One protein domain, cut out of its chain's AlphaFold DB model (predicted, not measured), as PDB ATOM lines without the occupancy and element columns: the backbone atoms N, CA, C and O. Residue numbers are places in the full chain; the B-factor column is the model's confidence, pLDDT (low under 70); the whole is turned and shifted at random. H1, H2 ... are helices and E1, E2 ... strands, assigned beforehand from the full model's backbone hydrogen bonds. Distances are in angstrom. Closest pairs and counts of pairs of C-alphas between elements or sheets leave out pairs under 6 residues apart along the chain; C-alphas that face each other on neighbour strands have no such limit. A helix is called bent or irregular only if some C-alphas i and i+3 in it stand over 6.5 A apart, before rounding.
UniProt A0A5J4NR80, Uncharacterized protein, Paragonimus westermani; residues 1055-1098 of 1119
ATOM      1  N   SER A1055     162.091 440.967 386.699       54.81
ATOM      2  CA  SER A1055     160.807 440.676 387.368       54.81
ATOM      3  C   SER A1055     160.918 440.530 388.896       54.81
ATOM      4  O   SER A1055     159.941 440.707 389.611       54.81
ATOM      5  N   GLU A1056     162.106 440.205 389.418       61.47
ATOM      6  CA  GLU A1056     162.383 440.160 390.866       61.47
ATOM      7  C   GLU A1056     162.578 441.564 391.481       61.47
ATOM      8  O   GLU A1056     162.493 441.723 392.698       61.47
ATOM      9  N   LYS A1057     162.828 442.597 390.659       66.25
ATOM     10  CA  LYS A1057     163.030 443.985 391.118       66.25
ATOM     11  C   LYS A1057     161.759 444.824 391.121       66.25
ATOM     12  O   LYS A1057     161.673 445.748 391.923       66.25
ATOM     13  N   ASP A1058     160.811 444.522 390.237       75.31
ATOM     14  CA  ASP A1058     159.504 445.174 390.212       75.31
ATOM     15  C   ASP A1058     158.384 444.129 390.056       75.31
ATOM     16  O   ASP A1058     158.139 443.650 388.944       75.31
ATOM     17  N   PRO A1059     157.682 443.767 391.148       67.62
ATOM     18  CA  PRO A1059     156.604 442.785 391.103       67.62
ATOM     19  C   PRO A1059     155.347 443.290 390.372       67.62
ATOM     20  O   PRO A1059     154.414 442.511 390.191       67.62
ATOM     21  N   GLN A1060     155.291 444.563 389.955       70.12
ATOM     22  CA  GLN A1060     154.172 445.110 389.180       70.12
ATOM     23  C   GLN A1060     154.320 444.906 387.663       70.12
ATOM     24  O   GLN A1060     153.362 445.186 386.936       70.12
ATOM     25  N   ASN A1061     155.477 444.413 387.195       72.00
ATOM     26  CA  ASN A1061     155.801 444.229 385.778       72.00
ATOM     27  C   ASN A1061     156.031 442.745 385.451       72.00
ATOM     28  O   ASN A1061     157.118 442.197 385.655       72.00
ATOM     29  N   VAL A1062     154.998 442.080 384.926       81.69
ATOM     30  CA  VAL A1062     155.054 440.643 384.611       81.69
ATOM     31  C   VAL A1062     155.408 440.427 383.139       81.69
ATOM     32  O   VAL A1062     154.657 440.803 382.238       81.69
ATOM     33  N   TYR A1063     156.543 439.771 382.894       79.50
ATOM     34  CA  TYR A1063     156.984 439.356 381.560       79.50
ATOM     35  C   TYR A1063     156.477 437.943 381.255       79.50
ATOM     36  O   TYR A1063     156.950 436.979 381.862       79.50
ATOM     37  N   ILE A1064     155.555 437.794 380.299       79.06
ATOM     38  CA  ILE A1064     155.106 436.471 379.833       79.06
ATOM     39  C   ILE A1064     155.727 436.154 378.472       79.06
ATOM     40  O   ILE A1064     155.651 436.935 377.527       79.06
ATOM     41  N   THR A1065     156.320 434.964 378.381       82.50
ATOM     42  CA  THR A1065     156.830 434.356 377.144       82.50
ATOM     43  C   THR A1065     156.024 433.102 376.814       82.50
ATOM     44  O   THR A1065     155.473 432.465 377.710       82.50
ATOM     45  N   ASN A1066     156.002 432.709 375.537       76.06
ATOM     46  CA  ASN A1066     155.303 431.510 375.044       76.06
ATOM     47  C   ASN A1066     153.768 431.554 375.172       76.06
ATOM     48  O   ASN A1066     153.131 430.512 375.327       76.06
ATOM     49  N   ILE A1067     153.161 432.741 375.055       80.62
ATOM     50  CA  ILE A1067     151.719 432.829 374.777       80.62
ATOM     51  C   ILE A1067     151.442 432.164 373.408       80.62
ATOM     52  O   ILE A1067     152.230 432.383 372.481       80.62
ATOM     53  N   PRO A1068     150.377 431.344 373.261       78.75
ATOM     54  CA  PRO A1068     150.049 430.692 371.995       78.75
ATOM     55  C   PRO A1068     149.842 431.689 370.850       78.75
ATOM     56  O   PRO A1068     149.210 432.725 371.027       78.75
ATOM     57  N   GLU A1069     150.285 431.329 369.645       76.62
ATOM     58  CA  GLU A1069     150.112 432.141 368.425       76.62
ATOM     59  C   GLU A1069     148.622 432.343 368.046       76.62
ATOM     60  O   GLU A1069     148.291 433.229 367.267       76.62
ATOM     61  N   THR A1070     147.707 431.568 368.643       79.44
ATOM     62  CA  THR A1070     146.245 431.714 368.517       79.44
ATOM     63  C   THR A1070     145.633 432.794 369.418       79.44
ATOM     64  O   THR A1070     144.448 433.094 369.278       79.44
ATOM     65  N   TRP A1071     146.388 433.377 370.357       77.69
ATOM     66  CA  TRP A1071     145.882 434.409 371.267       77.69
ATOM     67  C   TRP A1071     145.976 435.792 370.622       77.69
ATOM     68  O   TRP A1071     147.018 436.445 370.632       77.69
ATOM     69  N   THR A1072     144.851 436.242 370.069       77.19
ATOM     70  CA  THR A1072     144.712 437.592 369.508       77.19
ATOM     71  C   THR A1072     144.367 438.619 370.591       77.19
ATOM     72  O   THR A1072     143.976 438.270 371.706       77.19
ATOM     73  N   ALA A1073     144.405 439.907 370.234       69.62
ATOM     74  CA  ALA A1073     143.919 440.993 371.087       69.62
ATOM     75  C   ALA A1073     142.407 440.918 371.418       69.62
ATOM     76  O   ALA A1073     141.937 441.711 372.227       69.62
ATOM     77  N   GLY A1074     141.643 439.975 370.846       81.00
ATOM     78  CA  GLY A1074     140.276 439.673 371.288       81.00
ATOM     79  C   GLY A1074     140.213 438.901 372.616       81.00
ATOM     80  O   GLY A1074     139.258 439.052 373.370       81.00
ATOM     81  N   ASN A1075     141.246 438.124 372.962       79.94
ATOM     82  CA  ASN A1075     141.262 437.226 374.126       79.94
ATOM     83  C   ASN A1075     141.658 437.928 375.448       79.94
ATOM     84  O   ASN A1075     142.207 437.300 376.357       79.94
ATOM     85  N   VAL A1076     141.388 439.233 375.585       79.31
ATOM     86  CA  VAL A1076     141.812 440.033 376.756       79.31
ATOM     87  C   VAL A1076     141.261 439.466 378.068       79.31
ATOM     88  O   VAL A1076     141.936 439.520 379.092       79.31
ATOM     89  N   ASP A1077     140.058 438.891 378.059       84.19
ATOM     90  CA  ASP A1077     139.452 438.325 379.267       84.19
ATOM     91  C   ASP A1077     140.062 436.977 379.689       84.19
ATOM     92  O   ASP A1077     140.049 436.660 380.877       84.19
ATOM     93  N   ASP A1078     140.679 436.221 378.777       83.19
ATOM     94  CA  ASP A1078     141.463 435.027 379.133       83.19
ATOM     95  C   ASP A1078     142.860 435.401 379.646       83.19
ATOM     96  O   ASP A1078     143.343 434.808 380.613       83.19
ATOM     97  N   LEU A1079     143.464 436.462 379.095       80.44
ATOM     98  CA  LEU A1079     144.644 437.102 379.687       80.44
ATOM     99  C   LEU A1079     144.348 437.569 381.123       80.44
ATOM    100  O   LEU A1079     145.102 437.233 382.035       80.44
ATOM    101  N   LYS A1080     143.222 438.259 381.367       82.88
ATOM    102  CA  LYS A1080     142.802 438.662 382.725       82.88
ATOM    103  C   LYS A1080     142.661 437.467 383.672       82.88
ATOM    104  O   LYS A1080     143.110 437.571 384.808       82.88
ATOM    105  N   LYS A1081     142.100 436.331 383.227       85.38
ATOM    106  CA  LYS A1081     142.009 435.098 384.041       85.38
ATOM    107  C   LYS A1081     143.389 434.541 384.410       85.38
ATOM    108  O   LYS A1081     143.580 434.142 385.554       85.38
ATOM    109  N   ILE A1082     144.360 434.555 383.489       83.94
ATOM    110  CA  ILE A1082     145.752 434.161 383.790       83.94
ATOM    111  C   ILE A1082     146.418 435.135 384.772       83.94
ATOM    112  O   ILE A1082     147.178 434.701 385.635       83.94
ATOM    113  N   PHE A1083     146.131 436.434 384.677       85.81
ATOM    114  CA  PHE A1083     146.707 437.444 385.568       85.81
ATOM    115  C   PHE A1083     146.021 437.540 386.943       85.81
ATOM    116  O   PHE A1083     146.657 437.967 387.903       85.81
ATOM    117  N   GLN A1084     144.767 437.095 387.079       86.38
ATOM    118  CA  GLN A1084     143.972 437.184 388.313       86.38
ATOM    119  C   GLN A1084     144.675 436.658 389.592       86.38
ATOM    120  O   GLN A1084     144.544 437.318 390.625       86.38
ATOM    121  N   PRO A1085     145.449 435.548 389.581       85.94
ATOM    122  CA  PRO A1085     146.167 435.063 390.767       85.94
ATOM    123  C   PRO A1085     147.334 435.956 391.220       85.94
ATOM    124  O   PRO A1085     147.785 435.829 392.356       85.94
ATOM    125  N   TYR A1086     147.833 436.842 390.354       79.44
ATOM    126  CA  TYR A1086     148.982 437.716 390.623       79.44
ATOM    127  C   TYR A1086     148.580 439.081 391.213       79.44
ATOM    128  O   TYR A1086     149.445 439.877 391.573       79.44
ATOM    129  N   GLY A1087     147.277 439.353 391.352       84.81
ATOM    130  CA  GLY A1087     146.759 440.604 391.904       84.81
ATOM    131  C   GLY A1087     146.751 441.762 390.899       84.81
ATOM    132  O   GLY A1087     146.583 441.567 389.697       84.81
ATOM    133  N   GLN A1088     146.878 442.994 391.398       80.44
ATOM    134  CA  GLN A1088     146.806 444.203 390.573       80.44
ATOM    135  C   GLN A1088     148.160 444.510 389.916       80.44
ATOM    136  O   GLN A1088     148.973 445.264 390.448       80.44
ATOM    137  N   ILE A1089     148.388 443.912 388.747       85.31
ATOM    138  CA  ILE A1089     149.552 444.170 387.887       85.31
ATOM    139  C   ILE A1089     149.433 445.575 387.267       85.31
ATOM    140  O   ILE A1089     148.351 445.952 386.814       85.31
ATOM    141  N   ALA A1090     150.533 446.337 387.221       73.12
ATOM    142  CA  ALA A1090     150.556 447.660 386.590       73.12
ATOM    143  C   ALA A1090     150.846 447.570 385.085       73.12
ATOM    144  O   ALA A1090     150.148 448.200 384.292       73.12
ATOM    145  N   THR A1091     151.831 446.758 384.679       77.50
ATOM    146  CA  THR A1091     152.095 446.457 383.263       77.50
ATOM    147  C   THR A1091     152.375 444.969 383.041       77.50
ATOM    148  O   THR A1091     152.979 444.288 383.871       77.50
ATOM    149  N   ALA A1092     151.933 444.444 381.899       81.19
ATOM    150  CA  ALA A1092     152.211 443.075 381.484       81.19
ATOM    151  C   ALA A1092     152.821 443.090 380.082       81.19
ATOM    152  O   ALA A1092     152.159 443.465 379.115       81.19
ATOM    153  N   ILE A1093     154.087 442.685 379.971       82.56
ATOM    154  CA  ILE A1093     154.811 442.667 378.698       82.56
ATOM    155  C   ILE A1093     154.706 441.256 378.121       82.56
ATOM    156  O   ILE A1093     155.359 440.313 378.577       82.56
ATOM    157  N   VAL A1094     153.838 441.120 377.118       80.62
ATOM    158  CA  VAL A1094     153.600 439.873 376.386       80.62
ATOM    159  C   VAL A1094     154.587 439.769 375.229       80.62
ATOM    160  O   VAL A1094     154.495 440.506 374.252       80.62
ATOM    161  N   MET A1095     155.509 438.812 375.312       71.50
ATOM    162  CA  MET A1095     156.372 438.436 374.194       71.50
ATOM    163  C   MET A1095     155.773 437.228 373.468       71.50
ATOM    164  O   MET A1095     155.924 436.079 373.901       71.50
ATOM    165  N   THR A1096     155.107 437.493 372.344       70.19
ATOM    166  CA  THR A1096     154.740 436.453 371.380       70.19
ATOM    167  C   THR A1096     155.995 435.857 370.742       70.19
ATOM    168  O   THR A1096     157.048 436.489 370.622       70.19
ATOM    169  N   LYS A1097     155.904 434.586 370.360       62.44
ATOM    170  CA  LYS A1097     157.010 433.864 369.739       62.44
ATOM    171  C   LYS A1097     157.134 434.291 368.274       62.44
ATOM    172  O   LYS A1097     156.174 434.173 367.521       62.44
ATOM    173  N   ARG A1098     158.321 434.741 367.846       48.50
ATOM    174  CA  ARG A1098     158.602 434.926 366.412       48.50
ATOM    175  C   ARG A1098     158.552 433.570 365.706       48.50
ATOM    176  O   ARG A1098     159.228 432.629 366.128       48.50
TER     177      ARG A1098
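What this domain is: This is residues 1055 to 1098 of the 1119 residues of an uncharacterized protein of Paragonimus westermani (UniProt A0A5J4NR80). Look for a small ribbon of two parallel strands, E1 beside E2, with one helix, H1, over one of its faces; the other face is bare. The printed part has 44 residues, with one named helix and two named strands in the order E1, H1, E2 along the chain; these make a strand-helix-strand unit, two parallel neighbour strands with a helix between, and its crossover is right-handed. The class is mixed; the whole is only just compact, close to loose, with a radius of gyration of the C-alphas of 10.9 A and spans of 30 by 23 by 13 A.

How they stand to each other: E1, residues 1061 to 1067, and E2, residues 1091 to 1096, are parallel at 21 degrees. Find N 1064 and O 1093 at 3.1 A, and N 1095 and O 1064 at 2.9 A, within hydrogen-bond range. H1, residues 1076 to 1086, has 5 of 7 O i to N i+4 pairs within range and is irregular: C-alphas 1082 and 1085 are 7.0 A apart.

Where its parts are: Find C-alpha 1061 at (155.801, 444.229, 385.778); from there E1 runs 16.4 A. H1 and E2 each measure 15.8 A, E2 ending at C-alpha 1096, (154.740, 436.453, 371.380).

The domain as a whole: The printed part has no cut. E1 to H1 is a short link, H1 to E2 a tight one. Residues 1072 to 1078, of which 1076 to 1078 belong to H1, stand free. Residues 1055 to 1057, 1059, 1073 and 1097 to 1098 are under pLDDT 70.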